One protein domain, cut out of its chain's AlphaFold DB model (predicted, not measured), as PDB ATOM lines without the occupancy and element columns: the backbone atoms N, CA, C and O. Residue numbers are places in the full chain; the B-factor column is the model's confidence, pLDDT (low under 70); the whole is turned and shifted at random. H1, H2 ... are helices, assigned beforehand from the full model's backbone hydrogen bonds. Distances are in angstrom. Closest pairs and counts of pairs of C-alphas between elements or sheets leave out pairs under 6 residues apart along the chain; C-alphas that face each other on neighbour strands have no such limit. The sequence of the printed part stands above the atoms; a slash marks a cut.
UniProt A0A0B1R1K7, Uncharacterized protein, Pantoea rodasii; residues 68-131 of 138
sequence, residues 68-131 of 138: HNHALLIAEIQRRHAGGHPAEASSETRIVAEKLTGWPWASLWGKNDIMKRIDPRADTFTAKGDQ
ATOM      1  N   HIS A  68     112.028 123.426 124.077       74.81
ATOM      2  CA  HIS A  68     111.029 124.064 124.940       74.81
ATOM      3  C   HIS A  68     110.292 123.056 125.830       74.81
ATOM      4  O   HIS A  68     110.350 123.160 127.047       74.81
ATOM      5  N   ASN A  69     109.690 122.019 125.239       76.56
ATOM      6  CA  ASN A  69     108.947 120.985 125.968       76.56
ATOM      7  C   ASN A  69     109.829 120.239 126.976       76.56
ATOM      8  O   ASN A  69     109.390 119.935 128.082       76.56
ATOM      9  N   HIS A  70     111.082 119.960 126.603       75.19
ATOM     10  CA  HIS A  70     112.055 119.353 127.506       75.19
ATOM     11  C   HIS A  70     112.419 120.293 128.663       75.19
ATOM     12  O   HIS A  70     112.412 119.866 129.813       75.19
ATOM     13  N   ALA A  71     112.701 121.571 128.388       79.44
ATOM     14  CA  ALA A  71     113.002 122.552 129.432       79.44
ATOM     15  C   ALA A  71     111.825 122.727 130.405       79.44
ATOM     16  O   ALA A  71     112.028 122.734 131.617       79.44
ATOM     17  N   LEU A  72     110.600 122.781 129.879       81.75
ATOM     18  CA  LEU A  72     109.367 122.873 130.658       81.75
ATOM     19  C   LEU A  72     109.170 121.641 131.559       81.75
ATOM     20  O   LEU A  72     108.819 121.776 132.731       81.75
ATOM     21  N   LEU A  73     109.439 120.441 131.030       80.75
ATOM     22  CA  LEU A  73     109.353 119.194 131.790       80.75
ATOM     23  C   LEU A  73     110.410 119.135 132.902       80.75
ATOM     24  O   LEU A  73     110.088 118.761 134.026       80.75
ATOM     25  N   ILE A  74     111.655 119.526 132.614       81.56
ATOM     26  CA  ILE A  74     112.737 119.557 133.608       81.56
ATOM     27  C   ILE A  74     112.453 120.584 134.705       81.56
ATOM     28  O   ILE A  74     112.643 120.269 135.879       81.56
ATOM     29  N   ALA A  75     111.956 121.771 134.353       82.75
ATOM     30  CA  ALA A  75     111.564 122.784 135.329       82.75
ATOM     31  C   ALA A  75     110.468 122.260 136.273       82.75
ATOM     32  O   ALA A  75     110.552 122.443 137.486       82.75
ATOM     33  N   GLU A  76     109.479 121.537 135.739       81.19
ATOM     34  CA  GLU A  76     108.441 120.909 136.560       81.19
ATOM     35  C   GLU A  76     108.984 119.768 137.426       81.19
ATOM     36  O   GLU A  76     108.622 119.685 138.597       81.19
ATOM     37  N   ILE A  77     109.880 118.923 136.903       81.88
ATOM     38  CA  ILE A  77     110.558 117.882 137.696       81.88
ATOM     39  C   ILE A  77     111.311 118.521 138.871       81.88
ATOM     40  O   ILE A  77     111.182 118.061 140.003       81.88
ATOM     41  N   GLN A  78     112.066 119.595 138.624       82.38
ATOM     42  CA  GLN A  78     112.808 120.308 139.666       82.38
ATOM     43  C   GLN A  78     111.872 120.922 140.711       82.38
ATOM     44  O   GLN A  78     112.113 120.772 141.908       82.38
ATOM     45  N   ARG A  79     110.768 121.543 140.278       82.31
ATOM     46  CA  ARG A  79     109.751 122.107 141.177       82.31
ATOM     47  C   ARG A  79     109.100 121.031 142.050       82.31
ATOM     48  O   ARG A  79     108.951 121.225 143.252       82.31
ATOM     49  N   ARG A  80     108.751 119.881 141.465       77.38
ATOM     50  CA  ARG A  80     108.190 118.721 142.180       77.38
ATOM     51  C   ARG A  80     109.178 118.137 143.183       77.38
ATOM     52  O   ARG A  80     108.789 117.824 144.301       77.38
ATOM     53  N   HIS A  81     110.449 118.034 142.801       77.12
ATOM     54  CA  HIS A  81     111.512 117.571 143.692       77.12
ATOM     55  C   HIS A  81     111.753 118.542 144.861       77.12
ATOM     56  O   HIS A  81     112.101 118.112 145.954       77.12
ATOM     57  N   ALA A  82     111.517 119.841 144.659       78.69
ATOM     58  CA  ALA A  82     111.554 120.856 145.710       78.69
ATOM     59  C   ALA A  82     110.288 120.892 146.601       78.69
ATOM     60  O   ALA A  82     110.160 121.791 147.426       78.69
ATOM     61  N   GLY A  83     109.351 119.947 146.444       72.56
ATOM     62  CA  GLY A  83     108.115 119.876 147.238       72.56
ATOM     63  C   GLY A  83     106.942 120.696 146.685       72.56
ATOM     64  O   GLY A  83     105.943 120.887 147.376       72.56
ATOM     65  N   GLY A  84     107.032 121.189 145.445       72.12
ATOM     66  CA  GLY A  84     105.978 121.987 144.818       72.12
ATOM     67  C   GLY A  84     104.680 121.209 144.574       72.12
ATOM     68  O   GLY A  84     104.688 120.068 144.098       72.12
ATOM     69  N   HIS A  85     103.538 121.850 144.838       70.88
ATOM     70  CA  HIS A  85     102.233 121.194 144.758       70.88
ATOM     71  C   HIS A  85     101.788 120.935 143.305       70.88
ATOM     72  O   HIS A  85     102.048 121.750 142.413       70.88
ATOM     73  N   PRO A  86     101.047 119.843 143.026       65.94
ATOM     74  CA  PRO A  86     100.545 119.522 141.685       65.94
ATOM     75  C   PRO A  86      99.666 120.609 141.051       65.94
ATOM     76  O   PRO A  86      99.583 120.694 139.826       65.94
ATOM     77  N   ALA A  87      98.982 121.397 141.886       67.44
ATOM     78  CA  ALA A  87      98.014 122.408 141.471       67.44
ATOM     79  C   ALA A  87      98.665 123.677 140.898       67.44
ATOM     80  O   ALA A  87      98.038 124.372 140.104       67.44
ATOM     81  N   GLU A  88      99.925 123.939 141.239       69.06
ATOM     82  CA  GLU A  88     100.671 125.126 140.800       69.06
ATOM     83  C   GLU A  88     101.314 124.948 139.415       69.06
ATOM     84  O   GLU A  88     101.839 125.898 138.843       69.06
ATOM     85  N   ALA A  89     101.281 123.733 138.853       73.31
ATOM     86  CA  ALA A  89     101.773 123.489 137.502       73.31
ATOM     87  C   ALA A  89     100.891 124.208 136.476       73.31
ATOM     88  O   ALA A  89      99.662 124.037 136.492       73.31
ATOM     89  N   SER A  90     101.525 124.945 135.559       77.50
ATOM     90  CA  SER A  90     100.842 125.633 134.461       77.50
ATOM     91  C   SER A  90     100.063 124.647 133.578       77.50
ATOM     92  O   SER A  90     100.437 123.477 133.450       77.50
ATOM     93  N   SER A  91      98.980 125.106 132.949       78.06
ATOM     94  CA  SER A  91      98.181 124.285 132.025       78.06
ATOM     95  C   SER A  91      99.021 123.739 130.863       78.06
ATOM     96  O   SER A  91      98.862 122.578 130.489       78.06
ATOM     97  N   GLU A  92      99.970 124.529 130.353       78.94
ATOM     98  CA  GLU A  92     100.924 124.120 129.317       78.94
ATOM     99  C   GLU A  92     101.824 122.971 129.796       78.94
ATOM    100  O   GLU A  92     101.971 121.963 129.106       78.94
ATOM    101  N   THR A  93     102.357 123.067 131.018       79.75
ATOM    102  CA  THR A  93     103.192 122.024 131.631       79.75
ATOM    103  C   THR A  93     102.449 120.702 131.768       79.75
ATOM    104  O   THR A  93     103.029 119.648 131.499       79.75
ATOM    105  N   ARG A  94     101.163 120.742 132.132       80.81
ATOM    106  CA  ARG A  94     100.333 119.533 132.250       80.81
ATOM    107  C   ARG A  94     100.147 118.859 130.896       80.81
ATOM    108  O   ARG A  94     100.427 117.673 130.779       80.81
ATOM    109  N   ILE A  95      99.773 119.625 129.870       81.38
ATOM    110  CA  ILE A  95      99.567 119.106 128.509       81.38
ATOM    111  C   ILE A  95     100.867 118.524 127.944       81.38
ATOM    112  O   ILE A  95     100.858 117.447 127.347       81.38
ATOM    113  N   VAL A  96     102.002 119.204 128.142       82.31
ATOM    114  CA  VAL A  96     103.307 118.696 127.696       82.31
ATOM    115  C   VAL A  96     103.670 117.412 128.440       82.31
ATOM    116  O   VAL A  96     104.077 116.447 127.799       82.31
ATOM    117  N   ALA A  97     103.491 117.358 129.760       80.75
ATOM    118  CA  ALA A  97     103.777 116.156 130.537       80.75
ATOM    119  C   ALA A  97     102.895 114.973 130.112       80.75
ATOM    120  O   ALA A  97     103.423 113.884 129.895       80.75
ATOM    121  N   GLU A  98     101.593 115.173 129.910       83.94
ATOM    122  CA  GLU A  98     100.684 114.133 129.407       83.94
ATOM    123  C   GLU A  98     101.088 113.658 128.007       83.94
ATOM    124  O   GLU A  98     101.190 112.459 127.758       83.94
ATOM    125  N   LYS A  99     101.412 114.589 127.104       81.44
ATOM    126  CA  LYS A  99     101.838 114.271 125.736       81.44
ATOM    127  C   LYS A  99     103.162 113.507 125.690       81.44
ATOM    128  O   LYS A  99     103.342 112.651 124.828       81.44
ATOM    129  N   LEU A 100     104.101 113.836 126.578       79.06
ATOM    130  CA  LEU A 100     105.421 113.204 126.623       79.06
ATOM    131  C   LEU A 100     105.404 111.851 127.339       79.06
ATOM    132  O   LEU A 100     106.153 110.956 126.960       79.06
ATOM    133  N   THR A 101     104.573 111.701 128.369       78.88
ATOM    134  CA  THR A 101     104.485 110.464 129.162       78.88
ATOM    135  C   THR A 101     103.452 109.482 128.614       78.88
ATOM    136  O   THR A 101     103.585 108.282 128.842       78.88
ATOM    137  N   GLY A 102     102.434 109.968 127.900       78.50
ATOM    138  CA  GLY A 102     101.289 109.180 127.447       78.50
ATOM    139  C   GLY A 102     100.270 108.863 128.549       78.50
ATOM    140  O   GLY A 102      99.371 108.061 128.312       78.50
ATOM    141  N   TRP A 103     100.396 109.464 129.740       79.56
ATOM    142  CA  TRP A 103      99.506 109.238 130.885       79.56
ATOM    143  C   TRP A 103      98.773 110.522 131.289       79.56
ATOM    144  O   TRP A 103      99.363 111.594 131.179       79.56
ATOM    145  N   PRO A 104      97.537 110.436 131.821       83.38
ATOM    146  CA  PRO A 104      96.842 111.594 132.378       83.38
ATOM    147  C   PRO A 104      97.623 112.202 133.545       83.38
ATOM    148  O   PRO A 104      98.183 111.470 134.366       83.38
ATOM    149  N   TRP A 105      97.586 113.527 133.694       79.44
ATOM    150  CA  TRP A 105      98.302 114.259 134.742       79.44
ATOM    151  C   TRP A 105      97.972 113.750 136.148       79.44
ATOM    152  O   TRP A 105      98.842 113.685 137.016       79.44
ATOM    153  N   ALA A 106      96.718 113.340 136.359       80.62
ATOM    154  CA  ALA A 106      96.239 112.779 137.619       80.62
ATOM    155  C   ALA A 106      96.939 111.466 138.016       80.62
ATOM    156  O   ALA A 106      97.047 111.180 139.206       80.62
ATOM    157  N   SER A 107      97.431 110.698 137.041       79.00
ATOM    158  CA  SER A 107      98.119 109.414 137.233       79.00
ATOM    159  C   SER A 107      99.646 109.546 137.205       79.00
ATOM    160  O   SER A 107     100.365 108.555 137.333       79.00
ATOM    161  N   LEU A 108     100.176 110.756 137.026       79.62
ATOM    162  CA  LEU A 108     101.612 110.999 137.109       79.62
ATOM    163  C   LEU A 108     102.078 111.037 138.570       79.62
ATOM    164  O   LEU A 108     101.286 111.229 139.492       79.62
ATOM    165  N   TRP A 109     103.390 110.886 138.770       75.75
ATOM    166  CA  TRP A 109     104.038 111.052 140.080       75.75
ATOM    167  C   TRP A 109     103.581 110.041 141.144       75.75
ATOM    168  O   TRP A 109     103.204 110.415 142.248       75.75
ATOM    169  N   GLY A 110     103.599 108.749 140.805       72.12
ATOM    170  CA  GLY A 110     103.318 107.661 141.754       72.12
ATOM    171  C   GLY A 110     101.840 107.295 141.904       72.12
ATOM    172  O   GLY A 110     101.527 106.273 142.498       72.12
ATOM    173  N   LYS A 111     100.926 108.055 141.290       77.50
ATOM    174  CA  LYS A 111      99.480 107.761 141.261       77.50
ATOM    175  C   LYS A 111      99.071 106.778 140.151       77.50
ATOM    176  O   LYS A 111      97.928 106.797 139.699       77.50
ATOM    177  N   ASN A 112     100.000 105.954 139.669       77.94
ATOM    178  CA  ASN A 112      99.748 104.955 138.630       77.94
ATOM    179  C   ASN A 112     100.080 103.541 139.106       77.94
ATOM    180  O   ASN A 112     100.870 103.326 140.020       77.94
ATOM    181  N   ASP A 113      99.512 102.558 138.416       76.94
ATOM    182  CA  ASP A 113      99.726 101.144 138.723       76.94
ATOM    183  C   ASP A 113     101.015 100.582 138.101       76.94
ATOM    184  O   ASP A 113     101.168  99.365 138.001       76.94
ATOM    185  N   ILE A 114     101.945 101.428 137.637       75.44
ATOM    186  CA  ILE A 114     103.145 100.958 136.926       75.44
ATOM    187  C   ILE A 114     103.993 100.079 137.850       75.44
ATOM    188  O   ILE A 114     104.404  98.992 137.449       75.44
ATOM    189  N   MET A 115     104.187 100.495 139.105       72.25
ATOM    190  CA  MET A 115     104.932  99.704 140.090       72.25
ATOM    191  C   MET A 115     104.244  98.365 140.385       72.25
ATOM    192  O   MET A 115     104.919  97.341 140.408       72.25
ATOM    193  N   LYS A 116     102.906  98.345 140.485       74.19
ATOM    194  CA  LYS A 116     102.114  97.116 140.693       74.19
ATOM    195  C   LYS A 116     102.232  96.113 139.553       74.19
ATOM    196  O   LYS A 116     102.172  94.910 139.772       74.19
ATOM    197  N   ARG A 117     102.393  96.600 138.321       74.62
ATOM    198  CA  ARG A 117     102.529  95.747 137.131       74.62
ATOM    199  C   ARG A 117     103.931  95.157 136.973       74.62
ATOM    200  O   ARG A 117     104.069  94.141 136.303       74.62
ATOM    201  N   ILE A 118     104.952  95.809 137.530       75.69
ATOM    202  CA  ILE A 118     106.360  95.413 137.380       75.69
ATOM    203  C   ILE A 118     106.808  94.498 138.524       75.69
ATOM    204  O   ILE A 118     107.545  93.546 138.273       75.69
ATOM    205  N   ASP A 119     106.368  94.764 139.756       73.19
ATOM    206  CA  ASP A 119     106.747  93.983 140.935       73.19
ATOM    207  C   ASP A 119     105.500  93.466 141.682       73.19
ATOM    208  O   ASP A 119     104.729  94.272 142.207       73.19
ATOM    209  N   PRO A 120     105.319  92.137 141.814       68.31
ATOM    210  CA  PRO A 120     104.279  91.535 142.655       68.31
ATOM    211  C   PRO A 120     104.337  91.934 144.141       68.31
ATOM    212  O   PRO A 120     103.410  91.629 144.884       68.31
ATOM    213  N   ARG A 121     105.418  92.575 144.611       66.94
ATOM    214  CA  ARG A 121     105.563  93.097 145.984       66.94
ATOM    215  C   ARG A 121     105.186  94.576 146.131       66.94
ATOM    216  O   ARG A 121     105.267  95.105 147.243       66.94
ATOM    217  N   ALA A 122     104.778  95.249 145.053       63.12
ATOM    218  CA  ALA A 122     104.476  96.685 145.039       63.12
ATOM    219  C   ALA A 122     103.435  97.124 146.081       63.12
ATOM    220  O   ALA A 122     103.526  98.235 146.605       63.12
ATOM    221  N   ASP A 123     102.503  96.238 146.432       62.34
ATOM    222  CA  ASP A 123     101.439  96.491 147.412       62.34
ATOM    223  C   ASP A 123     101.997  96.849 148.804       62.34
ATOM    224  O   ASP A 123     101.372  97.574 149.577       62.34
ATOM    225  N   THR A 124     103.217  96.392 149.115       58.66
ATOM    226  CA  THR A 124     103.899  96.684 150.389       58.66
ATOM    227  C   THR A 124     104.584  98.054 150.420       58.66
ATOM    228  O   THR A 124     104.783  98.614 151.499       58.66
ATOM    229  N   PHE A 125     104.909  98.635 149.259       55.91
ATOM    230  CA  PHE A 125     105.570  99.942 149.159       55.91
ATOM    231  C   PHE A 125     104.567 101.100 149.170       55.91
ATOM    232  O   PHE A 125     104.846 102.142 149.763       55.91
ATOM    233  N   THR A 126     103.381 100.908 148.584       54.53
ATOM    234  CA  THR A 126     102.306 101.915 148.607       54.53
ATOM    235  C   THR A 126     101.767 102.135 150.020       54.53
ATOM    236  O   THR A 126     101.540 103.272 150.416       54.53
ATOM    237  N   ALA A 127     101.666 101.073 150.828       51.06
ATOM    238  CA  ALA A 127     101.198 101.161 152.214       51.06
ATOM    239  C   ALA A 127     102.148 101.945 153.141       51.06
ATOM    240  O   ALA A 127     101.713 102.521 154.136       51.06
ATOM    241  N   LYS A 128     103.451 101.973 152.829       47.34
ATOM    242  CA  LYS A 128     104.465 102.666 153.637       47.34
ATOM    243  C   LYS A 128     104.724 104.106 153.166       47.34
ATOM    244  O   LYS A 128     105.134 104.933 153.971       47.34
ATOM    245  N   GLY A 129     104.462 104.408 151.890       49.44
ATOM    246  CA  GLY A 129     104.612 105.749 151.309       49.44
ATOM    247  C   GLY A 129     103.531 106.747 151.742       49.44
ATOM    248  O   GLY A 129     103.855 107.907 151.989       49.44
ATOM    249  N   ASP A 130     102.286 106.293 151.926       47.66
ATOM    250  CA  ASP A 130     101.184 107.144 152.410       47.66
ATOM    251  C   ASP A 130     101.330 107.531 153.895       47.66
ATOM    252  O   ASP A 130     100.786 108.536 154.332       47.66
ATOM    253  N   GLN A 131     102.103 106.778 154.685       46.03
ATOM    254  CA  GLN A 131     102.324 107.067 156.110       46.03
ATOM    255  C   GLN A 131     103.444 108.089 156.367       46.03
ATOM    256  O   GLN A 131     103.551 108.601 157.479       46.03
TER     257      GLN A 131
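Overview. This is residues 68 to 131 of the 138 residues of an uncharacterized protein of Pantoea rodasii (UniProt A0A0B1R1K7). Picture an open arch with two separate lobes: the larger holds H1 and H2, two helices set at about a right angle, and the smaller holds the short helices H3 and H4. The long link of residues 102 to 113 bridges the two lobes, and an open gap lies between H1 and H4. The printed part has 64 residues with four named helices, in the order H1, H2, H3, H4, and no named strand; its class is all helix. The whole is loose, with a radius of gyration of the C-alphas of 13.3 A, and elongated, spanning 38 by 24 by 16 A.

Arrangement. Start with H1, residues 68 to 81, and look from there to H2, residues 91 to 101. These two touch, with 7 pairs of C-alphas within 8 A; the closest C-alphas are those of Leu 72 and Thr 93, 6.3 A apart. Their lines stand about perpendicular, at 83 degrees, and their centres are 10.4 A apart. Go on to H3, residues 114 to 118, which is apart from both H1 and H2. Then look at H4, residues 123 to 129: it is close to H3 but not clearly touching, the closest C-alphas being those of Lys 116 and Asp 123, 6.8 A apart. H4 is apart from H1 and from H2. In H1, H2 and H3 every O i to N i+4 pair is within hydrogen-bond range; in H4 it is 1 of 3, beside 2 of 4 O i to N i+3 pairs.

Along the chain. Find C-alpha 68 at (111.029, 124.064, 124.940); from there H1, the longest helix with 14 residues, runs 19.9 A to C-alpha 81 at (111.512, 117.571, 143.692). Next find C-alpha 91 at (98.181, 124.285, 132.025), where H2 begins; its 11 residues run 15.5 A to C-alpha 101. H3 has 5 residues, from Ile 114 to Ile 118, and measures 6.4 A from first to last C-alpha. H4 has 7 residues, from Asp 123 to Gly 129, and runs 10.5 A to C-alpha 129 at (104.612, 105.749, 151.309).

Size, cuts and confidence. The two C-alphas farthest apart are those of His 68 and Thr 124, at 38.1 A. The printed part has no cut. The link from H1 to H2 is short, with 9 residues; the one from H2 to H3 is long, with 12; the one from H3 to H4 is tight, with 4. Look at the B-factor column for the model's confidence: the mean pLDDT of the printed part is 73.5, and residues 86 to 88 and 120 to 131 are under 70. The mean pLDDT of H4 is 54.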